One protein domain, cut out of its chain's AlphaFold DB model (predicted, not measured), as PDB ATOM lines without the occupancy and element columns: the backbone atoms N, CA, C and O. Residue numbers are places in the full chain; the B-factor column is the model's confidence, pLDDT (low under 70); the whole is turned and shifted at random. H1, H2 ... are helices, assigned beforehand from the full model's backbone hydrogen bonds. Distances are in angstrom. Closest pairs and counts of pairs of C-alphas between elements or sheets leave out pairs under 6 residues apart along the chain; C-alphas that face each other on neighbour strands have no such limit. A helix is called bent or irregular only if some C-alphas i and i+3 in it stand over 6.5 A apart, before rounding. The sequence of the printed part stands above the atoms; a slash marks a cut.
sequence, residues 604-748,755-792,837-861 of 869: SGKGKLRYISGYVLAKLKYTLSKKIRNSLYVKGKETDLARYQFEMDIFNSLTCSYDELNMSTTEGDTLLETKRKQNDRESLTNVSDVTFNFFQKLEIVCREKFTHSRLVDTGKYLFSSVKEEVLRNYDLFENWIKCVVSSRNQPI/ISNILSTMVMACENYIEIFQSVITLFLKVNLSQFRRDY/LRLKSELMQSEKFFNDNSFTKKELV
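Overview. This is residues 604 to 748, 755 to 792 and 837 to 861 of the 869 residues of the protein "ATP-dependent DNA helicase" of Mytilus coruscus (UniProt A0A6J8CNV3). Two long helices, H1 and H8, cross as an X, and H2 folds back alongside H1. H5 and H7, side by side, pack on this cross together with residues 719 to 727 of H6, while H4 packs on the first residues of H1 and H3 is near H4. Residues 755 to 763 of H8 and residues 853 to 858 stick out, and the tail with H9 and H10 is far from the core. The 208 printed residues hold ten named helices, H1 to H10 in order, and no named strand: the class is all helix. The whole is compact, with a radius of gyration of the C-alphas of 19.0 A and spans of 61 by 44 by 37 A.

Arrangement. H1, residues 604 to 631, and H2, residues 638 to 653, form a helical hairpin at a shallow tilt of 22 degrees; their closest C-alphas, of Ile 628 and Leu 641, are 6.0 A apart. H3, residues 658 to 664, is close to but not clearly touching H4, residues 669 to 677: the closest C-alphas, of Asn 662 and Leu 671, are 7.4 A apart. H4 touches residues 604 to 611 of H1, closest at the C-alphas of Gly 607 and Thr 670, 4.4 A. H5, residues 689 to 705, and H6, residues 708 to 727, form a helical hairpin, with C-alphas 705 and 722 closest at 6.3 A. H6 is irregular, C-alphas 713 and 716 being 9.5 A apart. H7, residues 730 to 743, touches H5 at a shallow tilt of 17 degrees, opposite ways, closest at C-alphas 690 and 739, 5.9 A. H8, residues 755 to 792, touches H1 at a steep tilt of 51 degrees, closest at C-alphas 616 and 780, 6.4 A. It also touches H6, closest at C-alphas 723 and 778, 6.9 A. H9, residues 837 to 845, is near H8, and H10, residues 858 to 861, touches no helix. Every O i to N i+4 pair is within hydrogen-bond range in H1, H2, H3, H5, H7, H8 and H9, against 4 of 5 in H4 and 11 of 16 in H6; H10 is too short for such a pair.

Along the chain. H1 begins at C-alpha 604 (90.421, -197.906, 237.967) and is 40.9 A long. H8, 54.0 A, ends at C-alpha 792 (108.534, -206.009, 240.891). H5 measures 24.5 A and H2 22.7 A.

Size, cuts and confidence. C-alphas 748 and 755 are 15.5 A apart across one cut, and 792 and 837 are 11.3 A apart across the other. The links H4 to H5 and H9 to H10 are long. Mean pLDDT of the printed part is 71.6, and residues 837 to 861 are among those under 70.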
ATOM      1  N   SER A 604      90.257-196.522 238.438       67.38
ATOM      2  CA  SER A 604      90.421-197.906 237.967       67.38
ATOM      3  C   SER A 604      90.956-198.833 239.067       67.38
ATOM      4  O   SER A 604      90.442-199.938 239.263       67.38
ATOM      5  N   GLY A 605      91.928-198.370 239.861       72.50
ATOM      6  CA  GLY A 605      92.439-199.066 241.038       72.50
ATOM      7  C   GLY A 605      91.359-199.370 242.079       72.50
ATOM      8  O   GLY A 605      91.312-200.494 242.585       72.50
ATOM      9  N   LYS A 606      90.451-198.424 242.363       78.88
ATOM     10  CA  LYS A 606      89.303-198.657 243.259       78.88
ATOM     11  C   LYS A 606      88.361-199.739 242.716       78.88
ATOM     12  O   LYS A 606      88.014-200.662 243.454       78.88
ATOM     13  N   GLY A 607      88.008-199.685 241.429       73.75
ATOM     14  CA  GLY A 607      87.207-200.727 240.770       73.75
ATOM     15  C   GLY A 607      87.868-202.112 240.831       73.75
ATOM     16  O   GLY A 607      87.237-203.090 241.236       73.75
ATOM     17  N   LYS A 608      89.172-202.194 240.530       76.69
ATOM     18  CA  LYS A 608      89.969-203.430 240.642       76.69
ATOM     19  C   LYS A 608      89.959-203.992 242.068       76.69
ATOM     20  O   LYS A 608      89.810-205.201 242.240       76.69
ATOM     21  N   LEU A 609      90.091-203.144 243.089       81.94
ATOM     22  CA  LEU A 609      90.049-203.577 244.486       81.94
ATOM     23  C   LEU A 609      88.666-204.114 244.880       81.94
ATOM     24  O   LEU A 609      88.585-205.131 245.570       81.94
ATOM     25  N   ARG A 610      87.576-203.486 244.418       82.88
ATOM     26  CA  ARG A 610      86.207-203.932 244.729       82.88
ATOM     27  C   ARG A 610      85.920-205.302 244.112       82.88
ATOM     28  O   ARG A 610      85.367-206.175 244.780       82.88
ATOM     29  N   TYR A 611      86.415-205.535 242.896       79.50
ATOM     30  CA  TYR A 611      86.433-206.856 242.264       79.50
ATOM     31  C   TYR A 611      87.249-207.892 243.067       79.50
ATOM     32  O   TYR A 611      86.756-208.987 243.327       79.50
ATOM     33  N   ILE A 612      88.466-207.552 243.520       79.12
ATOM     34  CA  ILE A 612      89.304-208.450 244.347       79.12
ATOM     35  C   ILE A 612      88.620-208.785 245.683       79.12
ATOM     36  O   ILE A 612      88.665-209.929 246.128       79.12
ATOM     37  N   SER A 613      87.937-207.817 246.294       84.81
ATOM     38  CA  SER A 613      87.149-208.010 247.518       84.81
ATOM     39  C   SER A 613      86.052-209.064 247.307       84.81
ATOM     40  O   SER A 613      85.941-210.019 248.078       84.81
ATOM     41  N   GLY A 614      85.293-208.942 246.211       80.19
ATOM     42  CA  GLY A 614      84.286-209.926 245.804       80.19
ATOM     43  C   GLY A 614      84.873-211.311 245.514       80.19
ATOM     44  O   GLY A 614      84.313-212.315 245.953       80.19
ATOM     45  N   TYR A 615      86.032-211.374 244.848       80.12
ATOM     46  CA  TYR A 615      86.775-212.616 244.601       80.12
ATOM     47  C   TYR A 615      87.158-213.336 245.905       80.12
ATOM     48  O   TYR A 615      86.902-214.533 246.041       80.12
ATOM     49  N   VAL A 616      87.742-212.615 246.874       81.00
ATOM     50  CA  VAL A 616      88.191-213.184 248.158       81.00
ATOM     51  C   VAL A 616      87.020-213.823 248.899       81.00
ATOM     52  O   VAL A 616      87.107-214.983 249.301       81.00
ATOM     53  N   LEU A 617      85.895-213.111 249.016       85.75
ATOM     54  CA  LEU A 617      84.707-213.643 249.685       85.75
ATOM     55  C   LEU A 617      84.079-214.808 248.905       85.75
ATOM     56  O   LEU A 617      83.733-215.818 249.512       85.75
ATOM     57  N   ALA A 618      83.989-214.733 247.574       76.94
ATOM     58  CA  ALA A 618      83.465-215.825 246.751       76.94
ATOM     59  C   ALA A 618      84.284-217.122 246.902       76.94
ATOM     60  O   ALA A 618      83.711-218.202 247.064       76.94
ATOM     61  N   LYS A 619      85.622-217.027 246.901       78.69
ATOM     62  CA  LYS A 619      86.517-218.183 247.055       78.69
ATOM     63  C   LYS A 619      86.422-218.800 248.455       78.69
ATOM     64  O   LYS A 619      86.390-220.024 248.564       78.69
ATOM     65  N   LEU A 620      86.323-217.979 249.506       84.38
ATOM     66  CA  LEU A 620      86.118-218.456 250.879       84.38
ATOM     67  C   LEU A 620      84.766-219.162 251.034       84.38
ATOM     68  O   LEU A 620      84.730-220.292 251.518       84.38
ATOM     69  N   LYS A 621      83.679-218.564 250.524       84.25
ATOM     70  CA  LYS A 621      82.342-219.184 250.486       84.25
ATOM     71  C   LYS A 621      82.369-220.526 249.759       84.25
ATOM     72  O   LYS A 621      81.825-221.492 250.271       84.25
ATOM     73  N   TYR A 622      83.048-220.634 248.615       79.94
ATOM     74  CA  TYR A 622      83.173-221.906 247.893       79.94
ATOM     75  C   TYR A 622      83.879-222.998 248.720       79.94
ATOM     76  O   TYR A 622      83.346-224.098 248.884       79.94
ATOM     77  N   THR A 623      85.048-222.692 249.296       81.19
ATOM     78  CA  THR A 623      85.781-223.633 250.162       81.19
ATOM     79  C   THR A 623      84.938-224.062 251.366       81.19
ATOM     80  O   THR A 623      84.901-225.241 251.720       81.19
ATOM     81  N   LEU A 624      84.214-223.120 251.969       86.25
ATOM     82  CA  LEU A 624      83.333-223.372 253.101       86.25
ATOM     83  C   LEU A 624      82.113-224.226 252.716       86.25
ATOM     84  O   LEU A 624      81.790-225.171 253.429       86.25
ATOM     85  N   SER A 625      81.504-223.998 251.548       84.19
ATOM     86  CA  SER A 625      80.437-224.852 251.003       84.19
ATOM     87  C   SER A 625      80.881-226.311 250.853       84.19
ATOM     88  O   SER A 625      80.102-227.223 251.142       84.19
ATOM     89  N   LYS A 626      82.138-226.552 250.445       82.38
ATOM     90  CA  LYS A 626      82.737-227.898 250.388       82.38
ATOM     91  C   LYS A 626      82.900-228.496 251.793       82.38
ATOM     92  O   LYS A 626      82.487-229.635 252.007       82.38
ATOM     93  N   LYS A 627      83.428-227.735 252.768       87.31
ATOM     94  CA  LYS A 627      83.536-228.169 254.180       87.31
ATOM     95  C   LYS A 627      82.174-228.548 254.775       87.31
ATOM     96  O   LYS A 627      82.053-229.612 255.381       87.31
ATOM     97  N   ILE A 628      81.154-227.713 254.558       87.88
ATOM     98  CA  ILE A 628      79.772-227.938 255.004       87.88
ATOM     99  C   ILE A 628      79.232-229.235 254.403       87.88
ATOM    100  O   ILE A 628      78.905-230.144 255.162       87.88
ATOM    101  N   ARG A 629      79.217-229.371 253.062       84.94
ATOM    102  CA  ARG A 629      78.719-230.580 252.372       84.94
ATOM    103  C   ARG A 629      79.413-231.856 252.855       84.94
ATOM    104  O   ARG A 629      78.737-232.848 253.114       84.94
ATOM    105  N   ASN A 630      80.733-231.816 253.039       84.19
ATOM    106  CA  ASN A 630      81.515-232.957 253.522       84.19
ATOM    107  C   ASN A 630      81.250-233.317 254.994       84.19
ATOM    108  O   ASN A 630      81.501-234.455 255.385       84.19
ATOM    109  N   SER A 631      80.746-232.374 255.796       88.88
ATOM    110  CA  SER A 631      80.422-232.568 257.217       88.88
ATOM    111  C   SER A 631      78.966-233.001 257.450       88.88
ATOM    112  O   SER A 631      78.636-233.476 258.536       88.88
ATOM    113  N   LEU A 632      78.085-232.881 256.446       88.50
ATOM    114  CA  LEU A 632      76.683-233.292 256.570       88.50
ATOM    115  C   LEU A 632      76.576-234.788 256.901       88.50
ATOM    116  O   LEU A 632      77.156-235.648 256.235       88.50
ATOM    117  N   TYR A 633      75.787-235.086 257.934       90.19
ATOM    118  CA  TYR A 633      75.549-236.434 258.469       90.19
ATOM    119  C   TYR A 633      76.806-237.172 258.983       90.19
ATOM    120  O   TYR A 633      76.726-238.367 259.264       90.19
ATOM    121  N   VAL A 634      77.949-236.493 259.148       88.19
ATOM    122  CA  VAL A 634      79.135-237.068 259.802       88.19
ATOM    123  C   VAL A 634      78.975-236.965 261.317       88.19
ATOM    124  O   VAL A 634      78.838-235.872 261.863       88.19
ATOM    125  N   LYS A 635      79.013-238.111 262.005       83.88
ATOM    126  CA  LYS A 635      78.924-238.184 263.469       83.88
ATOM    127  C   LYS A 635      80.109-237.461 264.120       83.88
ATOM    128  O   LYS A 635      81.253-237.773 263.797       83.88
ATOM    129  N   GLY A 636      79.843-236.564 265.067       84.19
ATOM    130  CA  GLY A 636      80.873-235.792 265.773       84.19
ATOM    131  C   GLY A 636      81.340-234.535 265.028       84.19
ATOM    132  O   GLY A 636      82.329-233.930 265.432       84.19
ATOM    133  N   LYS A 637      80.664-234.148 263.937       87.62
ATOM    134  CA  LYS A 637      80.917-232.907 263.180       87.62
ATOM    135  C   LYS A 637      79.793-231.879 263.315       87.62
ATOM    136  O   LYS A 637      79.768-230.899 262.580       87.62
ATOM    137  N   GLU A 638      78.872-232.072 264.253       83.00
ATOM    138  CA  GLU A 638      77.719-231.198 264.475       83.00
ATOM    139  C   GLU A 638      78.145-229.785 264.924       83.00
ATOM    140  O   GLU A 638      77.607-228.795 264.431       83.00
ATOM    141  N   THR A 639      79.159-229.680 265.791       82.88
ATOM    142  CA  THR A 639      79.748-228.402 266.240       82.88
ATOM    143  C   THR A 639      80.508-227.689 265.119       82.88
ATOM    144  O   THR A 639      80.281-226.506 264.874       82.88
ATOM    145  N   ASP A 640      81.351-228.422 264.386       85.25
ATOM    146  CA  ASP A 640      82.045-227.931 263.189       85.25
ATOM    147  C   ASP A 640      81.056-227.401 262.144       85.25
ATOM    148  O   ASP A 640      81.262-226.331 261.577       85.25
ATOM    149  N   LEU A 641      79.956-228.119 261.908       86.19
ATOM    150  CA  LEU A 641      78.928-227.722 260.954       86.19
ATOM    151  C   LEU A 641      78.214-226.431 261.376       86.19
ATOM    152  O   LEU A 641      78.006-225.563 260.528       86.19
ATOM    153  N   ALA A 642      77.882-226.282 262.661       82.44
ATOM    154  CA  ALA A 642      77.293-225.054 263.196       82.44
ATOM    155  C   ALA A 642      78.246-223.854 263.045       82.44
ATOM    156  O   ALA A 642      77.828-222.791 262.583       82.44
ATOM    157  N   ARG A 643      79.545-224.042 263.335       84.44
ATOM    158  CA  ARG A 643      80.591-223.040 263.068       84.44
ATOM    159  C   ARG A 643      80.655-222.672 261.584       84.44
ATOM    160  O   ARG A 643      80.556-221.495 261.248       84.44
ATOM    161  N   TYR A 644      80.750-223.655 260.689       89.25
ATOM    162  CA  TYR A 644      80.845-223.389 259.253       89.25
ATOM    163  C   TYR A 644      79.593-222.690 258.696       89.25
ATOM    164  O   TYR A 644      79.702-221.862 257.794       89.25
ATOM    165  N   GLN A 645      78.402-222.981 259.226       84.88
ATOM    166  CA  GLN A 645      77.180-222.251 258.871       84.88
ATOM    167  C   GLN A 645      77.237-220.791 259.360       84.88
ATOM    168  O   GLN A 645      76.972-219.882 258.574       84.88
ATOM    169  N   PHE A 646      77.689-220.543 260.592       84.19
ATOM    170  CA  PHE A 646      77.886-219.186 261.121       84.19
ATOM    171  C   PHE A 646      78.915-218.368 260.316       84.19
ATOM    172  O   PHE A 646      78.671-217.194 260.014       84.19
ATOM    173  N   GLU A 647      80.036-218.980 259.913       87.12
ATOM    174  CA  GLU A 647      81.005-218.382 258.982       87.12
ATOM    175  C   GLU A 647      80.344-218.015 257.642       87.12
ATOM    176  O   GLU A 647      80.542-216.913 257.122       87.12
ATOM    177  N   MET A 648      79.524-218.917 257.088       86.88
ATOM    178  CA  MET A 648      78.837-218.705 255.813       86.88
ATOM    179  C   MET A 648      77.862-217.533 255.903       86.88
ATOM    180  O   MET A 648      77.804-216.721 254.982       86.88
ATOM    181  N   ASP A 649      77.142-217.394 257.015       83.38
ATOM    182  CA  ASP A 649      76.218-216.283 257.239       83.38
ATOM    183  C   ASP A 649      76.943-214.936 257.367       83.38
ATOM    184  O   ASP A 649      76.468-213.924 256.846       83.38
ATOM    185  N   ILE A 650      78.140-214.910 257.964       85.00
ATOM    186  CA  ILE A 650      79.005-213.718 257.944       85.00
ATOM    187  C   ILE A 650      79.421-213.396 256.507       85.00
ATOM    188  O   ILE A 650      79.201-212.273 256.047       85.00
ATOM    189  N   PHE A 651      79.929-214.373 255.753       88.00
ATOM    190  CA  PHE A 651      80.292-214.164 254.350       88.00
ATOM    191  C   PHE A 651      79.097-213.848 253.437       88.00
ATOM    192  O   PHE A 651      79.283-213.261 252.373       88.00
ATOM    193  N   ASN A 652      77.872-214.222 253.807       83.62
ATOM    194  CA  ASN A 652      76.656-213.776 253.135       83.62
ATOM    195  C   ASN A 652      76.368-212.305 253.454       83.62
ATOM    196  O   ASN A 652      76.174-211.535 252.518       83.62
ATOM    197  N   SER A 653      76.430-211.898 254.725       83.62
ATOM    198  CA  SER A 653      76.154-210.514 255.150       83.62
ATOM    199  C   SER A 653      77.107-209.475 254.544       83.62
ATOM    200  O   SER A 653      76.686-208.380 254.190       83.62
ATOM    201  N   LEU A 654      78.378-209.836 254.329       85.81
ATOM    202  CA  LEU A 654      79.390-208.971 253.701       85.81
ATOM    203  C   LEU A 654      79.181-208.771 252.184       85.81
ATOM    204  O   LEU A 654      79.964-208.090 251.516       85.81
ATOM    205  N   THR A 655      78.161-209.410 251.608       85.19
ATOM    206  CA  THR A 655      77.951-209.502 250.162       85.19
ATOM    207  C   THR A 655      76.540-209.072 249.784       85.19
ATOM    208  O   THR A 655      75.601-209.261 250.547       85.19
ATOM    209  N   CYS A 656      76.380-208.483 248.603       76.88
ATOM    210  CA  CYS A 656      75.108-207.926 248.136       76.88
ATOM    211  C   CYS A 656      74.884-208.214 246.646       76.88
ATOM    212  O   CYS A 656      75.807-208.604 245.920       76.88
ATOM    213  N   SER A 657      73.653-208.030 246.162       72.00
ATOM    214  CA  SER A 657      73.376-208.074 244.726       72.00
ATOM    215  C   SER A 657      73.773-206.773 244.034       72.00
ATOM    216  O   SER A 657      73.889-205.717 244.653       72.00
ATOM    217  N   TYR A 658      73.918-206.842 242.708       73.06
ATOM    218  CA  TYR A 658      74.177-205.664 241.883       73.06
ATOM    219  C   TYR A 658      73.095-204.585 242.068       73.06
ATOM    220  O   TYR A 658      73.437-203.424 242.244       73.06
ATOM    221  N   ASP A 659      71.808-204.961 242.109       66.38
ATOM    222  CA  ASP A 659      70.695-204.019 242.345       66.38
ATOM    223  C   ASP A 659      70.817-203.269 243.686       66.38
ATOM    224  O   ASP A 659      70.701-202.045 243.713       66.38
ATOM    225  N   GLU A 660      71.063-203.987 244.791       71.81
ATOM    226  CA  GLU A 660      71.224-203.397 246.130       71.81
ATOM    227  C   GLU A 660      72.400-202.427 246.143       71.81
ATOM    228  O   GLU A 660      72.270-201.304 246.633       71.81
ATOM    229  N   LEU A 661      73.525-202.828 245.546       77.88
ATOM    230  CA  LEU A 661      74.706-201.988 245.467       77.88
ATOM    231  C   LEU A 661      74.463-200.755 244.591       77.88
ATOM    232  O   LEU A 661      74.738-199.646 245.019       77.88
ATOM    233  N   ASN A 662      73.878-200.917 243.407       77.69
ATOM    234  CA  ASN A 662      73.599-199.826 242.471       77.69
ATOM    235  C   ASN A 662      72.595-198.793 243.025       77.69
ATOM    236  O   ASN A 662      72.588-197.652 242.576       77.69
ATOM    237  N   MET A 663      71.759-199.173 243.999       74.38
ATOM    238  CA  MET A 663      70.844-198.260 244.697       74.38
ATOM    239  C   MET A 663      71.433-197.610 245.959       74.38
ATOM    240  O   MET A 663      70.886-196.605 246.408       74.38
ATOM    241  N   SER A 664      72.493-198.173 246.551       76.75
ATOM    242  CA  SER A 664      73.045-197.735 247.849       76.75
ATOM    243  C   SER A 664      74.486-197.213 247.802       76.75
ATOM    244  O   SER A 664      74.929-196.567 248.749       76.75
ATOM    245  N   THR A 665      75.208-197.481 246.715       79.94
ATOM    246  CA  THR A 665      76.615-197.112 246.523       79.94
ATOM    247  C   THR A 665      76.821-195.600 246.474       79.94
ATOM    248  O   THR A 665      76.136-194.865 245.761       79.94
ATOM    249  N   THR A 666      77.837-195.148 247.196       76.94
ATOM    250  CA  THR A 666      78.396-193.794 247.129       76.94
ATOM    251  C   THR A 666      79.525-193.683 246.098       76.94
ATOM    252  O   THR A 666      79.906-192.581 245.712       76.94
ATOM    253  N   GLU A 667      80.021-194.815 245.589       75.25
ATOM    254  CA  GLU A 667      81.071-194.910 244.570       75.25
ATOM    255  C   GLU A 667      80.548-195.628 243.310       75.25
ATOM    256  O   GLU A 667      81.095-196.650 242.877       75.25
ATOM    257  N   GLY A 668      79.460-195.111 242.726       69.88
ATOM    258  CA  GLY A 668      78.750-195.721 241.591       69.88
ATOM    259  C   GLY A 668      79.643-196.122 240.413       69.88
ATOM    260  O   GLY A 668      79.457-197.190 239.829       69.88
ATOM    261  N   ASP A 669      80.678-195.334 240.126       71.25
ATOM    262  CA  ASP A 669      81.621-195.620 239.045       71.25
ATOM    263  C   ASP A 669      82.347-196.968 239.246       71.25
ATOM    264  O   ASP A 669      82.617-197.682 238.279       71.25
ATOM    265  N   THR A 670      82.617-197.390 240.491       76.50
ATOM    266  CA  THR A 670      83.326-198.658 240.765       76.50
ATOM    267  C   THR A 670      82.543-199.884 240.293       76.50
ATOM    268  O   THR A 670      83.158-200.906 239.969       76.50
ATOM    269  N   LEU A 671      81.210-199.788 240.175       73.12
ATOM    270  CA  LEU A 671      80.383-200.842 239.584       73.12
ATOM    271  C   LEU A 671      80.621-200.963 238.080       73.12
ATOM    272  O   LEU A 671      80.548-202.074 237.569       73.12
ATOM    273  N   LEU A 672      80.938-199.873 237.374       68.44
ATOM    274  CA  LEU A 672      81.157-199.892 235.926       68.44
ATOM    275  C   LEU A 672      82.413-200.703 235.569       68.44
ATOM    276  O   LEU A 672      82.360-201.594 234.722       68.44
ATOM    277  N   GLU A 673      83.527-200.450 236.262       67.31
ATOM    278  CA  GLU A 673      84.769-201.216 236.074       67.31
ATOM    279  C   GLU A 673      84.626-202.650 236.613       67.31
ATOM    280  O   GLU A 673      85.078-203.597 235.971       67.31
ATOM    281  N   THR A 674      83.922-202.847 237.735       67.75
ATOM    282  CA  THR A 674      83.615-204.193 238.256       67.75
ATOM    283  C   THR A 674      82.795-205.007 237.246       67.75
ATOM    284  O   THR A 674      83.155-206.142 236.940       67.75
ATOM    285  N   LYS A 675      81.745-204.420 236.660       65.56
ATOM    286  CA  LYS A 675      80.895-205.035 235.631       65.56
ATOM    287  C   LYS A 675      81.679-205.363 234.360       65.56
ATOM    288  O   LYS A 675      81.573-206.477 233.851       65.56
ATOM    289  N   ARG A 676      82.549-204.447 233.922       64.69
ATOM    290  CA  ARG A 676      83.479-204.668 232.807       64.69
ATOM    291  C   ARG A 676      84.425-205.845 233.062       64.69
ATOM    292  O   ARG A 676      84.631-206.654 232.168       64.69
ATOM    293  N   LYS A 677      84.976-205.977 234.275       63.19
ATOM    294  CA  LYS A 677      85.825-207.121 234.669       63.19
ATOM    295  C   LYS A 677      85.052-208.436 234.803       63.19
ATOM    296  O   LYS A 677      85.655-209.495 234.683       63.19
ATOM    297  N   GLN A 678      83.740-208.374 235.020       60.84
ATOM    298  CA  GLN A 678      82.842-209.532 235.058       60.84
ATOM    299  C   GLN A 678      82.273-209.922 233.674       60.84
ATOM    300  O   GLN A 678      81.487-210.867 233.602       60.84
ATOM    301  N   ASN A 679      82.653-209.228 232.588       52.41
ATOM    302  CA  ASN A 679      82.159-209.454 231.218       52.41
ATOM    303  C   ASN A 679      80.619-209.552 231.142       52.41
ATOM    304  O   ASN A 679      80.096-210.504 230.569       52.41
ATOM    305  N   ASP A 680      79.902-208.639 231.810       46.41
ATOM    306  CA  ASP A 680      78.427-208.564 231.848       46.41
ATOM    307  C   ASP A 680      77.678-209.824 232.357       46.41
ATOM    308  O   ASP A 680      76.449-209.837 232.437       46.41
ATOM    309  N   ARG A 681      78.395-210.857 232.834       43.19
ATOM    310  CA  ARG A 681      77.815-212.108 233.366       43.19
ATOM    311  C   ARG A 681      77.075-211.934 234.700       43.19
ATOM    312  O   ARG A 681      76.380-212.862 235.126       43.19
ATOM    313  N   GLU A 682      77.265-210.793 235.376       50.09
ATOM    314  CA  GLU A 682      76.704-210.418 236.694       50.09
ATOM    315  C   GLU A 682      76.767-211.563 237.733       50.09
ATOM    316  O   GLU A 682      75.871-211.734 238.557       50.09
ATOM    317  N   SER A 683      77.782-212.427 237.621       45.34
ATOM    318  CA  SER A 683      77.878-213.720 238.315       45.34
ATOM    319  C   SER A 683      78.823-213.703 239.512       45.34
ATOM    320  O   SER A 683      78.829-214.654 240.295       45.34
ATOM    321  N   LEU A 684      79.626-212.645 239.668       53.53
ATOM    322  CA  LEU A 684      80.506-212.504 240.820       53.53
ATOM    323  C   LEU A 684      79.757-211.910 242.013       53.53
ATOM    324  O   LEU A 684      78.829-211.110 241.893       53.53
ATOM    325  N   THR A 685      80.229-212.290 243.192       67.81
ATOM    326  CA  THR A 685      79.769-211.761 244.473       67.81
ATOM    327  C   THR A 685      80.151-210.281 244.588       67.81
ATOM    328  O   THR A 685      81.339-209.965 244.623       67.81
ATOM    329  N   ASN A 686      79.171-209.375 244.654       78.44
ATOM    330  CA  ASN A 686      79.437-207.956 244.908       78.44
ATOM    331  C   ASN A 686      79.546-207.702 246.418       78.44
ATOM    332  O   ASN A 686      78.953-208.417 247.227       78.44
ATOM    333  N   VAL A 687      80.301-206.671 246.792       85.88
ATOM    334  CA  VAL A 687      80.522-206.269 248.188       85.88
ATOM    335  C   VAL A 687      79.886-204.912 248.457       85.88
ATOM    336  O   VAL A 687      79.882-204.047 247.578       85.88
ATOM    337  N   SER A 688      79.347-204.739 249.665       85.75
ATOM    338  CA  SER A 688      78.785-203.456 250.104       85.75
ATOM    339  C   SER A 688      79.870-202.375 250.175       85.75
ATOM    340  O   SER A 688      81.056-202.692 250.288       85.75
ATOM    341  N   ASP A 689      79.485-201.095 250.179       86.44
ATOM    342  CA  ASP A 689      80.430-199.993 250.421       86.44
ATOM    343  C   ASP A 689      81.163-200.149 251.762       86.44
ATOM    344  O   ASP A 689      82.354-199.860 251.853       86.44
ATOM    345  N   VAL A 690      80.498-200.673 252.796       86.38
ATOM    346  CA  VAL A 690      81.128-200.876 254.108       86.38
ATOM    347  C   VAL A 690      82.194-201.972 254.049       86.38
ATOM    348  O   VAL A 690      83.315-201.780 254.527       86.38
ATOM    349  N   THR A 691      81.885-203.090 253.390       89.56
ATOM    350  CA  THR A 691      82.850-204.162 253.124       89.56
ATOM    351  C   THR A 691      84.002-203.667 252.254       89.56
ATOM    352  O   THR A 691      85.160-203.979 252.532       89.56
ATOM    353  N   PHE A 692      83.720-202.847 251.243       89.25
ATOM    354  CA  PHE A 692      84.748-202.265 250.388       89.25
ATOM    355  C   PHE A 692      85.686-201.319 251.152       89.25
ATOM    356  O   PHE A 692      86.904-201.419 250.998       89.25
ATOM    357  N   ASN A 693      85.153-200.475 252.038       89.25
ATOM    358  CA  ASN A 693      85.943-199.574 252.881       89.25
ATOM    359  C   ASN A 693      86.913-200.333 253.808       89.25
ATOM    360  O   ASN A 693      88.027-199.864 254.051       89.25
ATOM    361  N   PHE A 694      86.540-201.524 254.293       92.56
ATOM    362  CA  PHE A 694      87.475-202.402 255.009       92.56
ATOM    363  C   PHE A 694      88.636-202.848 254.102       92.56
ATOM    364  O   PHE A 694      89.800-202.704 254.480       92.56
ATOM    365  N   PHE A 695      88.342-203.319 252.885       91.81
ATOM    366  CA  PHE A 695      89.377-203.732 251.933       91.81
ATOM    367  C   PHE A 695      90.256-202.569 251.440       91.81
ATOM    368  O   PHE A 695      91.437-202.790 251.188       91.81
ATOM    369  N   GLN A 696      89.747-201.332 251.371       89.88
ATOM    370  CA  GLN A 696      90.569-200.133 251.133       89.88
ATOM    371  C   GLN A 696      91.609-199.920 252.239       89.88
ATOM    372  O   GLN A 696      92.785-199.720 251.942       89.88
ATOM    373  N   LYS A 697      91.206-200.006 253.514       89.38
ATOM    374  CA  LYS A 697      92.145-199.890 254.646       89.38
ATOM    375  C   LYS A 697      93.176-201.016 254.635       89.38
ATOM    376  O   LYS A 697      94.360-200.762 254.839       89.38
ATOM    377  N   LEU A 698      92.743-202.241 254.340       90.69
ATOM    378  CA  LEU A 698      93.630-203.394 254.206       90.69
ATOM    379  C   LEU A 698      94.649-203.220 253.067       90.69
ATOM    380  O   LEU A 698      95.831-203.465 253.274       90.69
ATOM    381  N   GLU A 699      94.221-202.756 251.891       87.56
ATOM    382  CA  GLU A 699      95.092-202.475 250.739       87.56
ATOM    383  C   GLU A 699      96.172-201.428 251.064       87.56
ATOM    384  O   GLU A 699      97.327-201.605 250.674       87.56
ATOM    385  N   ILE A 700      95.833-200.372 251.814       85.75
ATOM    386  CA  ILE A 700      96.806-199.366 252.278       85.75
ATOM    387  C   ILE A 700      97.879-200.031 253.154       85.75
ATOM    388  O   ILE A 700      99.068-199.918 252.856       85.75
ATOM    389  N   VAL A 701      97.468-200.808 254.165       87.00
ATOM    390  CA  VAL A 701      98.403-201.546 255.033       87.00
ATOM    391  C   VAL A 701      99.253-202.532 254.216       87.00
ATOM    392  O   VAL A 701     100.462-202.609 254.414       87.00
ATOM    393  N   CYS A 702      98.674-203.251 253.249       82.81
ATOM    394  CA  CYS A 702      99.423-204.147 252.361       82.81
ATOM    395  C   CYS A 702     100.531-203.413 251.587       82.81
ATOM    396  O   CYS A 702     101.656-203.911 251.519       82.81
ATOM    397  N   ARG A 703     100.247-202.223 251.038       78.69
ATOM    398  CA  ARG A 703     101.214-201.420 250.263       78.69
ATOM    399  C   ARG A 703     102.368-200.884 251.105       78.69
ATOM    400  O   ARG A 703     103.495-200.834 250.622       78.69
ATOM    401  N   GLU A 704     102.111-200.517 252.357       80.94
ATOM    402  CA  GLU A 704     103.162-200.094 253.293       80.94
ATOM    403  C   GLU A 704     104.112-201.241 253.673       80.94
ATOM    404  O   GLU A 704     105.280-201.009 253.996       80.94
ATOM    405  N   LYS A 705     103.625-202.488 253.640       81.31
ATOM    406  CA  LYS A 705     104.363-203.674 254.092       81.31
ATOM    407  C   LYS A 705     105.061-204.421 252.948       81.31
ATOM    408  O   LYS A 705     106.214-204.826 253.107       81.31
ATOM    409  N   PHE A 706     104.432-204.562 251.781       74.38
ATOM    410  CA  PHE A 706     105.045-205.169 250.592       74.38
ATOM    411  C   PHE A 706     105.934-204.165 249.841       74.38
ATOM    412  O   PHE A 706     105.564-203.607 248.810       74.38
ATOM    413  N   THR A 707     107.143-203.941 250.363       74.69
ATOM    414  CA  THR A 707     108.143-203.033 249.772       74.69
ATOM    415  C   THR A 707     109.424-203.763 249.369       74.69
ATOM    416  O   THR A 707     109.726-204.852 249.859       74.69
ATOM    417  N   HIS A 708     110.221-203.159 248.477       67.38
ATOM    418  CA  HIS A 708     111.510-203.735 248.068       67.38
ATOM    419  C   HIS A 708     112.518-203.836 249.226       67.38
ATOM    420  O   HIS A 708     113.198-204.856 249.305       67.38
ATOM    421  N   SER A 709     112.591-202.839 250.122       64.31
ATOM    422  CA  SER A 709     113.447-202.934 251.320       64.31
ATOM    423  C   SER A 709     113.059-204.173 252.111       64.31
ATOM    424  O   SER A 709     113.856-205.089 252.265       64.31
ATOM    425  N   ARG A 710     111.771-204.280 252.448       66.19
ATOM    426  CA  ARG A 710     111.242-205.380 253.246       66.19
ATOM    427  C   ARG A 710     111.448-206.754 252.599       66.19
ATOM    428  O   ARG A 710     111.745-207.713 253.304       66.19
ATOM    429  N   LEU A 711     111.355-206.851 251.272       63.91
ATOM    430  CA  LEU A 711     111.705-208.050 250.497       63.91
ATOM    431  C   LEU A 711     113.195-208.430 250.624       63.91
ATOM    432  O   LEU A 711     113.514-209.615 250.656       63.91
ATOM    433  N   VAL A 712     114.106-207.453 250.680       60.03
ATOM    434  CA  VAL A 712     115.539-207.696 250.930       60.03
ATOM    435  C   VAL A 712     115.778-208.103 252.383       60.03
ATOM    436  O   VAL A 712     116.532-209.041 252.618       60.03
ATOM    437  N   ASP A 713     115.105-207.444 253.325       59.25
ATOM    438  CA  ASP A 713     115.298-207.633 254.766       59.25
ATOM    439  C   ASP A 713     114.745-208.988 255.259       59.25
ATOM    440  O   ASP A 713     115.368-209.663 256.074       59.25
ATOM    441  N   THR A 714     113.579-209.412 254.755       54.66
ATOM    442  CA  THR A 714     112.887-210.649 255.189       54.66
ATOM    443  C   THR A 714     113.100-211.846 254.261       54.66
ATOM    444  O   THR A 714     112.842-212.990 254.651       54.66
ATOM    445  N   GLY A 715     113.565-211.617 253.029       65.06
ATOM    446  CA  GLY A 715     113.766-212.664 252.032       65.06
ATOM    447  C   GLY A 715     112.507-213.511 251.811       65.06
ATOM    448  O   GLY A 715     111.414-212.987 251.587       65.06
ATOM    449  N   LYS A 716     112.660-214.836 251.922       60.81
ATOM    450  CA  LYS A 716     111.557-215.798 251.766       60.81
ATOM    451  C   LYS A 716     110.457-215.690 252.832       60.81
ATOM    452  O   LYS A 716     109.322-216.081 252.586       60.81
ATOM    453  N   TYR A 717     110.758-215.101 253.991       70.25
ATOM    454  CA  TYR A 717     109.806-214.941 255.094       70.25
ATOM    455  C   TYR A 717     108.898-213.709 254.946       70.25
ATOM    456  O   TYR A 717     108.126-213.405 255.857       70.25
ATOM    457  N   LEU A 718     108.951-213.003 253.806       75.38
ATOM    458  CA  LEU A 718     108.145-211.809 253.541       75.38
ATOM    459  C   LEU A 718     106.647-212.042 253.779       75.38
ATOM    460  O   LEU A 718     106.003-211.224 254.432       75.38
ATOM    461  N   PHE A 719     106.087-213.151 253.284       77.19
ATOM    462  CA  PHE A 719     104.659-213.436 253.449       77.19
ATOM    463  C   PHE A 719     104.282-213.639 254.922       77.19
ATOM    464  O   PHE A 719     103.375-212.969 255.415       77.19
ATOM    465  N   SER A 720     105.002-214.512 255.630       76.50
ATOM    466  CA  SER A 720     104.762-214.835 257.042       76.50
ATOM    467  C   SER A 720     104.927-213.599 257.937       76.50
ATOM    468  O   SER A 720     104.038-213.281 258.723       76.50
ATOM    469  N   SER A 721     105.998-212.822 257.728       80.81
ATOM    470  CA  SER A 721     106.270-211.569 258.446       80.81
ATOM    471  C   SER A 721     105.168-210.520 258.248       80.81
ATOM    472  O   SER A 721     104.694-209.924 259.216       80.81
ATOM    473  N   VAL A 722     104.728-210.295 257.003       82.81
ATOM    474  CA  VAL A 722     103.651-209.333 256.718       82.81
ATOM    475  C   VAL A 722     102.313-209.838 257.261       82.81
ATOM    476  O   VAL A 722     101.566-209.054 257.842       82.81
ATOM    477  N   LYS A 723     102.022-211.140 257.146       86.25
ATOM    478  CA  LYS A 723     100.807-211.750 257.701       86.25
ATOM    479  C   LYS A 723     100.716-211.550 259.214       86.25
ATOM    480  O   LYS A 723      99.673-211.105 259.685       86.25
ATOM    481  N   GLU A 724     101.777-211.829 259.968       87.19
ATOM    482  CA  GLU A 724     101.779-211.626 261.423       87.19
ATOM    483  C   GLU A 724     101.540-210.164 261.817       87.19
ATOM    484  O   GLU A 724     100.730-209.896 262.703       87.19
ATOM    485  N   GLU A 725     102.188-209.204 261.149       88.25
ATOM    486  CA  GLU A 725     101.982-207.781 261.449       88.25
ATOM    487  C   GLU A 725     100.574-207.289 261.100       88.25
ATOM    488  O   GLU A 725     100.003-206.497 261.849       88.25
ATOM    489  N   VAL A 726      99.994-207.756 259.990       88.25
ATOM    490  CA  VAL A 726      98.626-207.393 259.593       88.25
ATOM    491  C   VAL A 726      97.600-208.005 260.549       88.25
ATOM    492  O   VAL A 726      96.641-207.333 260.917       88.25
ATOM    493  N   LEU A 727      97.816-209.239 261.019       86.56
ATOM    494  CA  LEU A 727      96.943-209.880 262.011       86.56
ATOM    495  C   LEU A 727      97.051-209.259 263.412       86.56
ATOM    496  O   LEU A 727      96.074-209.289 264.155       86.56
ATOM    497  N   ARG A 728      98.199-208.670 263.770       87.62
ATOM    498  CA  ARG A 728      98.391-207.920 265.027       87.62
ATOM    499  C   ARG A 728      97.917-206.460 264.957       87.62
ATOM    500  O   ARG A 728      97.995-205.753 265.959       87.62
ATOM    501  N   ASN A 729      97.432-205.987 263.807       89.06
ATOM    502  CA  ASN A 729      96.939-204.620 263.655       89.06
ATOM    503  C   ASN A 729      95.542-204.471 264.293       89.06
ATOM    504  O   ASN A 729      94.527-204.849 263.702       89.06
ATOM    505  N   TYR A 730      95.505-203.910 265.505       86.19
ATOM    506  CA  TYR A 730      94.273-203.718 266.274       86.19
ATOM    507  C   TYR A 730      93.255-202.825 265.551       86.19
ATOM    508  O   TYR A 730      92.086-203.193 265.472       86.19
ATOM    509  N   ASP A 731      93.689-201.708 264.960       86.94
ATOM    510  CA  ASP A 731      92.797-200.788 264.244       86.94
ATOM    511  C   ASP A 731      92.117-201.489 263.062       86.94
ATOM    512  O   ASP A 731      90.920-201.324 262.816       86.94
ATOM    513  N   LEU A 732      92.861-202.313 262.321       88.69
ATOM    514  CA  LEU A 732      92.332-203.097 261.208       88.69
ATOM    515  C   LEU A 732      91.309-204.143 261.681       88.69
ATOM    516  O   LEU A 732      90.270-204.304 261.037       88.69
ATOM    517  N   PHE A 733      91.564-204.809 262.811       84.69
ATOM    518  CA  PHE A 733      90.619-205.751 263.416       84.69
ATOM    519  C   PHE A 733      89.360-205.046 263.955       84.69
ATOM    520  O   PHE A 733      88.245-205.506 263.721       84.69
ATOM    521  N   GLU A 734      89.492-203.879 264.585       82.19
ATOM    522  CA  GLU A 734      88.348-203.077 265.036       82.19
ATOM    523  C   GLU A 734      87.477-202.623 263.844       82.19
ATOM    524  O   GLU A 734      86.246-202.684 263.892       82.19
ATOM    525  N   ASN A 735      88.107-202.238 262.727       86.94
ATOM    526  CA  ASN A 735      87.410-201.933 261.474       86.94
ATOM    527  C   ASN A 735      86.723-203.166 260.862       86.94
ATOM    528  O   ASN A 735      85.626-203.033 260.317       86.94
ATOM    529  N   TRP A 736      87.322-204.355 260.971       87.12
ATOM    530  CA  TRP A 736      86.689-205.615 260.575       87.12
ATOM    531  C   TRP A 736      85.427-205.904 261.400       87.12
ATOM    532  O   TRP A 736      84.369-206.152 260.823       87.12
ATOM    533  N   ILE A 737      85.493-205.793 262.731       82.62
ATOM    534  CA  ILE A 737      84.328-206.007 263.601       82.62
ATOM    535  C   ILE A 737      83.213-205.000 263.281       82.62
ATOM    536  O   ILE A 737      82.068-205.405 263.084       82.62
ATOM    537  N   LYS A 738      83.537-203.707 263.122       81.12
ATOM    538  CA  LYS A 738      82.568-202.679 262.685       81.12
ATOM    539  C   LYS A 738      81.915-203.044 261.345       81.12
ATOM    540  O   LYS A 738      80.696-202.947 261.215       81.12
ATOM    541  N   CYS A 739      82.703-203.514 260.376       84.56
ATOM    542  CA  CYS A 739      82.217-203.965 259.072       84.56
ATOM    543  C   CYS A 739      81.215-205.124 259.199       84.56
ATOM    544  O   CYS A 739      80.097-205.024 258.692       84.56
ATOM    545  N   VAL A 740      81.559-206.186 259.935       81.06
ATOM    546  CA  VAL A 740      80.684-207.358 260.097       81.06
ATOM    547  C   VAL A 740      79.411-207.024 260.883       81.06
ATOM    548  O   VAL A 740      78.325-207.429 260.471       81.06
ATOM    549  N   VAL A 741      79.510-206.241 261.963       77.44
ATOM    550  CA  VAL A 741      78.347-205.818 262.766       77.44
ATOM    551  C   VAL A 741      77.390-204.959 261.937       77.44
ATOM    552  O   VAL A 741      76.205-205.262 261.872       77.44
ATOM    553  N   SER A 742      77.897-203.941 261.233       75.31
ATOM    554  CA  SER A 742      77.067-203.067 260.383       75.31
ATOM    555  C   SER A 742      76.397-203.787 259.204       75.31
ATOM    556  O   SER A 742      75.403-203.301 258.672       75.31
ATOM    557  N   SER A 743      76.927-204.949 258.810       67.44
ATOM    558  CA  SER A 743      76.389-205.784 257.731       67.44
ATOM    559  C   SER A 743      75.279-206.736 258.215       67.44
ATOM    560  O   SER A 743      74.555-207.306 257.399       67.44
ATOM    561  N   ARG A 744      75.108-206.913 259.535       68.50
ATOM    562  CA  ARG A 744      74.065-207.755 260.146       68.50
ATOM    563  C   ARG A 744      72.882-206.907 260.629       68.50
ATOM    564  O   ARG A 744      72.848-206.454 261.767       68.50
ATOM    565  N   ASN A 745      71.856-206.776 259.785       49.75
ATOM    566  CA  ASN A 745      70.553-206.206 260.160       49.75
ATOM    567  C   ASN A 745      69.726-207.180 261.029       49.75
ATOM    568  O   ASN A 745      68.678-207.664 260.601       49.75
ATOM    569  N   GLN A 746      70.184-207.477 262.247       42.31
ATOM    570  CA  GLN A 746      69.386-208.173 263.258       42.31
ATOM    571  C   GLN A 746      69.484-207.443 264.604       42.31
ATOM    572  O   GLN A 746      70.598-207.206 265.075       42.31
ATOM    573  N   PRO A 747      68.352-207.093 265.249       33.34
ATOM    574  CA  PRO A 747      68.377-206.774 266.665       33.34
ATOM    575  C   PRO A 747      68.768-208.039 267.436       33.34
ATOM    576  O   PRO A 747      68.308-209.136 267.116       33.34
ATOM    577  N   ILE A 748      69.609-207.886 268.454       38.88
ATOM    578  CA  ILE A 748      69.824-208.944 269.443       38.88
ATOM    579  C   ILE A 748      68.528-209.004 270.256       38.88
ATOM    580  O   ILE A 748      68.217-208.059 270.979       38.88
ATOM    581  N   ILE A 755      74.010-216.838 282.412       53.66
ATOM    582  CA  ILE A 755      75.219-216.025 282.192       53.66
ATOM    583  C   ILE A 755      76.382-216.889 281.676       53.66
ATOM    584  O   ILE A 755      77.180-216.431 280.855       53.66
ATOM    585  N   SER A 756      76.457-218.158 282.095       45.31
ATOM    586  CA  SER A 756      77.463-219.106 281.597       45.31
ATOM    587  C   SER A 756      77.262-219.482 280.121       45.31
ATOM    588  O   SER A 756      78.247-219.647 279.397       45.31
ATOM    589  N   ASN A 757      76.014-219.592 279.653       51.06
ATOM    590  CA  ASN A 757      75.702-219.880 278.249       51.06
ATOM    591  C   ASN A 757      75.956-218.651 277.372       51.06
ATOM    592  O   ASN A 757      76.521-218.786 276.285       51.06
ATOM    593  N   ILE A 758      75.631-217.454 277.872       54.34
ATOM    594  CA  ILE A 758      75.945-216.184 277.206       54.34
ATOM    595  C   ILE A 758      77.463-216.046 277.031       54.34
ATOM    596  O   ILE A 758      77.929-215.829 275.916       54.34
ATOM    597  N   LEU A 759      78.254-216.251 278.093       50.31
ATOM    598  CA  LEU A 759      79.721-216.204 278.024       50.31
ATOM    599  C   LEU A 759      80.300-217.227 277.037       50.31
ATOM    600  O   LEU A 759      81.136-216.858 276.214       50.31
ATOM    601  N   SER A 760      79.838-218.481 277.066       51.97
ATOM    602  CA  SER A 760      80.289-219.510 276.116       51.97
ATOM    603  C   SER A 760      79.947-219.139 274.666       51.97
ATOM    604  O   SER A 760      80.807-219.217 273.788       51.97
ATOM    605  N   THR A 761      78.730-218.646 274.424       57.00
ATOM    606  CA  THR A 761      78.269-218.194 273.102       57.00
ATOM    607  C   THR A 761      79.069-216.991 272.599       57.00
ATOM    608  O   THR A 761      79.453-216.950 271.430       57.00
ATOM    609  N   MET A 762      79.383-216.035 273.478       55.59
ATOM    610  CA  MET A 762      80.210-214.874 273.148       55.59
ATOM    611  C   MET A 762      81.659-215.257 272.833       55.59
ATOM    612  O   MET A 762      82.216-214.730 271.873       55.59
ATOM    613  N   VAL A 763      82.266-216.183 273.586       62.38
ATOM    614  CA  VAL A 763      83.630-216.671 273.307       62.38
ATOM    615  C   VAL A 763      83.683-217.368 271.946       62.38
ATOM    616  O   VAL A 763      84.487-216.964 271.108       62.38
ATOM    617  N   MET A 764      82.768-218.305 271.671       62.53
ATOM    618  CA  MET A 764      82.693-218.978 270.366       62.53
ATOM    619  C   MET A 764      82.449-217.990 269.214       62.53
ATOM    620  O   MET A 764      83.046-218.116 268.147       62.53
ATOM    621  N   ALA A 765      81.605-216.970 269.411       64.50
ATOM    622  CA  ALA A 765      81.406-215.923 268.410       64.50
ATOM    623  C   ALA A 765      82.698-215.126 268.148       64.50
ATOM    624  O   ALA A 765      83.047-214.901 266.989       64.50
ATOM    625  N   CYS A 766      83.432-214.737 269.198       66.94
ATOM    626  CA  CYS A 766      84.721-214.048 269.088       66.94
ATOM    627  C   CYS A 766      85.784-214.889 268.367       66.94
ATOM    628  O   CYS A 766      86.454-214.369 267.473       66.94
ATOM    629  N   GLU A 767      85.911-216.175 268.701       71.81
ATOM    630  CA  GLU A 767      86.817-217.111 268.022       71.81
ATOM    631  C   GLU A 767      86.479-217.218 266.529       71.81
ATOM    632  O   GLU A 767      87.347-216.994 265.684       71.81
ATOM    633  N   ASN A 768      85.198-217.405 266.189       75.75
ATOM    634  CA  ASN A 768      84.738-217.424 264.798       75.75
ATOM    635  C   ASN A 768      85.059-216.104 264.064       75.75
ATOM    636  O   ASN A 768      85.537-216.128 262.929       75.75
ATOM    637  N   TYR A 769      84.854-214.933 264.687       79.38
ATOM    638  CA  TYR A 769      85.214-213.646 264.069       79.38
ATOM    639  C   TYR A 769      86.720-213.520 263.787       79.38
ATOM    640  O   TYR A 769      87.093-212.904 262.782       79.38
ATOM    641  N   ILE A 770      87.571-214.108 264.635       80.94
ATOM    642  CA  ILE A 770      89.029-214.151 264.461       80.94
ATOM    643  C   ILE A 770      89.419-215.128 263.343       80.94
ATOM    644  O   ILE A 770      90.201-214.747 262.472       80.94
ATOM    645  N   GLU A 771      88.865-216.343 263.298       83.19
ATOM    646  CA  GLU A 771      89.150-217.327 262.236       83.19
ATOM    647  C   GLU A 771      88.749-216.806 260.842       83.19
ATOM    648  O   GLU A 771      89.500-216.944 259.865       83.19
ATOM    649  N   ILE A 772      87.600-216.127 260.746       85.62
ATOM    650  CA  ILE A 772      87.136-215.500 259.500       85.62
ATOM    651  C   ILE A 772      88.063-214.346 259.106       85.62
ATOM    652  O   ILE A 772      88.478-214.272 257.946       85.62
ATOM    653  N   PHE A 773      88.441-213.477 260.053       88.12
ATOM    654  CA  PHE A 773      89.404-212.400 259.803       88.12
ATOM    655  C   PHE A 773      90.729-212.964 259.281       88.12
ATOM    656  O   PHE A 773      91.196-212.556 258.217       88.12
ATOM    657  N   GLN A 774      91.297-213.967 259.955       88.00
ATOM    658  CA  GLN A 774      92.527-214.634 259.528       88.00
ATOM    659  C   GLN A 774      92.417-215.219 258.115       88.00
ATOM    660  O   GLN A 774      93.363-215.102 257.330       88.00
ATOM    661  N   SER A 775      91.270-215.807 257.769       85.44
ATOM    662  CA  SER A 775      91.005-216.381 256.446       85.44
ATOM    663  C   SER A 775      90.925-215.310 255.348       85.44
ATOM    664  O   SER A 775      91.569-215.450 254.303       85.44
ATOM    665  N   VAL A 776      90.208-214.209 255.601       88.12
ATOM    666  CA  VAL A 776      90.102-213.050 254.693       88.12
ATOM    667  C   VAL A 776      91.465-212.393 254.481       88.12
ATOM    668  O   VAL A 776      91.886-212.217 253.336       88.12
ATOM    669  N   ILE A 777      92.183-212.093 255.566       89.31
ATOM    670  CA  ILE A 777      93.523-211.497 255.530       89.31
ATOM    671  C   ILE A 777      94.497-212.404 254.773       89.31
ATOM    672  O   ILE A 777      95.181-211.938 253.865       89.31
ATOM    673  N   THR A 778      94.536-213.706 255.078       84.44
ATOM    674  CA  THR A 778      95.462-214.649 254.428       84.44
ATOM    675  C   THR A 778      95.236-214.710 252.918       84.44
ATOM    676  O   THR A 778      96.203-214.646 252.156       84.44
ATOM    677  N   LEU A 779      93.983-214.809 252.458       80.25
ATOM    678  CA  LEU A 779      93.698-214.890 251.024       80.25
ATOM    679  C   LEU A 779      93.946-213.552 250.309       80.25
ATOM    680  O   LEU A 779      94.532-213.543 249.225       80.25
ATOM    681  N   PHE A 780      93.577-212.424 250.921       83.81
ATOM    682  CA  PHE A 780      93.840-211.099 250.356       83.81
ATOM    683  C   PHE A 780      95.345-210.801 250.257       83.81
ATOM    684  O   PHE A 780      95.807-210.309 249.226       83.81
ATOM    685  N   LEU A 781      96.134-211.172 251.275       81.75
ATOM    686  CA  LEU A 781      97.595-211.061 251.254       81.75
ATOM    687  C   LEU A 781      98.235-211.931 250.168       81.75
ATOM    688  O   LEU A 781      99.189-211.479 249.543       81.75
ATOM    689  N   LYS A 782      97.711-213.136 249.889       77.38
ATOM    690  CA  LYS A 782      98.191-213.962 248.763       77.38
ATOM    691  C   LYS A 782      97.967-213.256 247.418       77.38
ATOM    692  O   LYS A 782      98.889-213.186 246.609       77.38
ATOM    693  N   VAL A 783      96.789-212.661 247.194       72.75
ATOM    694  CA  VAL A 783      96.510-211.867 245.977       72.75
ATOM    695  C   VAL A 783      97.442-210.651 245.875       72.75
ATOM    696  O   VAL A 783      97.983-210.376 244.800       72.75
ATOM    697  N   ASN A 784      97.671-209.950 246.988       74.62
ATOM    698  CA  ASN A 784      98.557-208.788 247.045       74.62
ATOM    699  C   ASN A 784     100.035-209.153 246.806       74.62
ATOM    700  O   ASN A 784     100.709-208.477 246.032       74.62
ATOM    701  N   LEU A 785     100.525-210.261 247.371       74.44
ATOM    702  CA  LEU A 785     101.877-210.773 247.124       74.44
ATOM    703  C   LEU A 785     102.086-211.126 245.642       74.44
ATOM    704  O   LEU A 785     103.101-210.749 245.056       74.44
ATOM    705  N   SER A 786     101.112-211.787 245.008       67.69
ATOM    706  CA  SER A 786     101.146-212.078 243.568       67.69
ATOM    707  C   SER A 786     101.162-210.804 242.717       67.69
ATOM    708  O   SER A 786     101.864-210.736 241.706       67.69
ATOM    709  N   GLN A 787     100.431-209.761 243.125       66.00
ATOM    710  CA  GLN A 787     100.477-208.453 242.472       66.00
ATOM    711  C   GLN A 787     101.859-207.794 242.635       66.00
ATOM    712  O   GLN A 787     102.480-207.452 241.629       66.00
ATOM    713  N   PHE A 788     102.387-207.729 243.861       70.06
ATOM    714  CA  PHE A 788     103.726-207.219 244.172       70.06
ATOM    715  C   PHE A 788     104.828-207.946 243.382       70.06
ATOM    716  O   PHE A 788     105.698-207.295 242.802       70.06
ATOM    717  N   ARG A 789     104.764-209.282 243.269       66.81
ATOM    718  CA  ARG A 789     105.688-210.095 242.452       66.81
ATOM    719  C   ARG A 789     105.662-209.662 240.982       66.81
ATOM    720  O   ARG A 789     106.726-209.459 240.396       66.81
ATOM    721  N   ARG A 790     104.476-209.478 240.385       62.31
ATOM    722  CA  ARG A 790     104.329-209.024 238.984       62.31
ATOM    723  C   ARG A 790     104.863-207.608 238.772       62.31
ATOM    724  O   ARG A 790     105.589-207.372 237.802       62.31
ATOM    725  N   ASP A 791     104.553-206.689 239.680       64.50
ATOM    726  CA  ASP A 791     104.986-205.293 239.583       64.50
ATOM    727  C   ASP A 791     106.508-205.176 239.759       64.50
ATOM    728  O   ASP A 791     107.176-204.493 238.979       64.50
ATOM    729  N   TYR A 792     107.089-205.938 240.691       65.69
ATOM    730  CA  TYR A 792     108.534-206.009 240.891       65.69
ATOM    731  C   TYR A 792     109.274-206.658 239.712       65.69
ATOM    732  O   TYR A 792     110.288-206.125 239.260       65.69
ATOM    733  N   LEU A 837     120.703-207.824 238.312       41.12
ATOM    734  CA  LEU A 837     119.277-207.717 237.977       41.12
ATOM    735  C   LEU A 837     118.722-209.020 237.373       41.12
ATOM    736  O   LEU A 837     117.560-209.343 237.606       41.12
ATOM    737  N   ARG A 838     119.547-209.788 236.646       40.72
ATOM    738  CA  ARG A 838     119.218-211.144 236.176       40.72
ATOM    739  C   ARG A 838     119.047-212.113 237.353       40.72
ATOM    740  O   ARG A 838     117.962-212.659 237.482       40.72
ATOM    741  N   LEU A 839     120.023-212.213 238.257       38.50
ATOM    742  CA  LEU A 839     119.938-213.053 239.461       38.50
ATOM    743  C   LEU A 839     118.750-212.680 240.363       38.50
ATOM    744  O   LEU A 839     118.056-213.558 240.865       38.50
ATOM    745  N   LYS A 840     118.449-211.383 240.531       44.50
ATOM    746  CA  LYS A 840     117.235-210.929 241.239       44.50
ATOM    747  C   LYS A 840     115.935-211.302 240.518       44.50
ATOM    748  O   LYS A 840     114.932-211.533 241.184       44.50
ATOM    749  N   SER A 841     115.936-211.343 239.185       40.81
ATOM    750  CA  SER A 841     114.794-211.825 238.400       40.81
ATOM    751  C   SER A 841     114.626-213.334 238.561       40.81
ATOM    752  O   SER A 841     113.516-213.777 238.822       40.81
ATOM    753  N   GLU A 842     115.716-214.098 238.479       42.09
ATOM    754  CA  GLU A 842     115.742-215.559 238.631       42.09
ATOM    755  C   GLU A 842     115.306-215.978 240.052       42.09
ATOM    756  O   GLU A 842     114.475-216.870 240.201       42.09
ATOM    757  N   LEU A 843     115.735-215.257 241.098       43.88
ATOM    758  CA  LEU A 843     115.270-215.453 242.483       43.88
ATOM    759  C   LEU A 843     113.765-215.190 242.673       43.88
ATOM    760  O   LEU A 843     113.124-215.904 243.431       43.88
ATOM    761  N   MET A 844     113.188-214.199 241.984       47.84
ATOM    762  CA  MET A 844     111.740-213.911 242.037       47.84
ATOM    763  C   MET A 844     110.915-214.767 241.062       47.84
ATOM    764  O   MET A 844     109.684-214.808 241.148       47.84
ATOM    765  N   GLN A 845     111.573-215.428 240.109       43.47
ATOM    766  CA  GLN A 845     110.991-216.447 239.236       43.47
ATOM    767  C   GLN A 845     110.950-217.806 239.943       43.47
ATOM    768  O   GLN A 845     109.955-218.506 239.799       43.47
ATOM    769  N   SER A 846     111.948-218.123 240.774       42.19
ATOM    770  CA  SER A 846     111.960-219.307 241.637       42.19
ATOM    771  C   SER A 846     110.757-219.335 242.587       42.19
ATOM    772  O   SER A 846     110.608-218.481 243.460       42.19
ATOM    773  N   GLU A 847     109.901-220.342 242.433       41.69
ATOM    774  CA  GLU A 847     108.677-220.504 243.233       41.69
ATOM    775  C   GLU A 847     108.993-220.805 244.706       41.69
ATOM    776  O   GLU A 847     108.340-220.277 245.607       41.69
ATOM    777  N   LYS A 848     110.112-221.501 244.957       41.38
ATOM    778  CA  LYS A 848     110.649-221.802 246.297       41.38
ATOM    779  C   LYS A 848     110.900-220.567 247.176       41.38
ATOM    780  O   LYS A 848     111.070-220.720 248.382       41.38
ATOM    781  N   PHE A 849     110.950-219.354 246.617       39.38
ATOM    782  CA  PHE A 849     111.197-218.133 247.389       39.38
ATOM    783  C   PHE A 849     109.977-217.652 248.198       39.38
ATOM    784  O   PHE A 849     110.158-216.885 249.136       39.38
ATOM    785  N   PHE A 850     108.747-218.082 247.887       44.72
ATOM    786  CA  PHE A 850     107.527-217.570 248.547       44.72
ATOM    787  C   PHE A 850     106.764-218.606 249.389       44.72
ATOM    788  O   PHE A 850     105.720-218.279 249.956       44.72
ATOM    789  N   ASN A 851     107.276-219.834 249.475       47.19
ATOM    790  CA  ASN A 851     106.559-220.968 250.047       47.19
ATOM    791  C   ASN A 851     106.981-221.242 251.502       47.19
ATOM    792  O   ASN A 851     108.014-221.862 251.735       47.19
ATOM    793  N   ASP A 852     106.117-220.879 252.455       36.97
ATOM    794  CA  ASP A 852     105.928-221.649 253.692       36.97
ATOM    795  C   ASP A 852     104.523-222.298 253.634       36.97
ATOM    796  O   ASP A 852     103.505-221.679 253.948       36.97
ATOM    797  N   ASN A 853     104.528-223.567 253.205       34.81
ATOM    798  CA  ASN A 853     103.478-224.603 253.222       34.81
ATOM    799  C   ASN A 853     102.246-224.524 252.268       34.81
ATOM    800  O   ASN A 853     101.370-223.670 252.403       34.81
ATOM    801  N   SER A 854     102.179-225.572 251.415       32.91
ATOM    802  CA  SER A 854     101.076-226.141 250.590       32.91
ATOM    803  C   SER A 854     100.551-225.326 249.375       32.91
ATOM    804  O   SER A 854     100.255-224.136 249.491       32.91
ATOM    805  N   PHE A 855     100.404-225.877 248.148       36.53
ATOM    806  CA  PHE A 855     100.080-227.259 247.697       36.53
ATOM    807  C   PHE A 855     100.800-227.707 246.372       36.53
ATOM    808  O   PHE A 855     101.915-227.285 246.117       36.53
ATOM    809  N   THR A 856     100.202-228.617 245.577       35.62
ATOM    810  CA  THR A 856     100.797-229.738 244.808       35.62
ATOM    811  C   THR A 856     100.789-229.692 243.252       35.62
ATOM    812  O   THR A 856     100.058-228.949 242.612       35.62
ATOM    813  N   LYS A 857     101.567-230.615 242.654       29.66
ATOM    814  CA  LYS A 857     101.617-231.138 241.258       29.66
ATOM    815  C   LYS A 857     101.858-230.187 240.066       29.66
ATOM    816  O   LYS A 857     102.623-230.604 239.196       29.66
ATOM    817  N   LYS A 858     101.335-228.953 239.982       34.44
ATOM    818  CA  LYS A 858     101.735-228.058 238.859       34.44
ATOM    819  C   LYS A 858     103.217-227.652 238.949       34.44
ATOM    820  O   LYS A 858     103.897-227.614 237.927       34.44
ATOM    821  N   GLU A 859     103.752-227.562 240.174       36.28
ATOM    822  CA  GLU A 859     105.192-227.420 240.478       36.28
ATOM    823  C   GLU A 859     106.080-228.570 239.919       36.28
ATOM    824  O   GLU A 859     107.304-228.456 239.932       36.28
ATOM    825  N   LEU A 860     105.503-229.683 239.430       32.53
ATOM    826  CA  LEU A 860     106.243-230.858 238.933       32.53
ATOM    827  C   LEU A 860     106.277-231.009 237.403       32.53
ATOM    828  O   LEU A 860     107.201-231.640 236.899       32.53
ATOM    829  N   VAL A 861     105.322-230.455 236.646       30.53
ATOM    830  CA  VAL A 861     105.248-230.681 235.181       30.53
ATOM    831  C   VAL A 861     106.090-229.668 234.401       30.53
ATOM    832  O   VAL A 861     106.795-230.035 233.461       30.53
TER     833      VAL A 861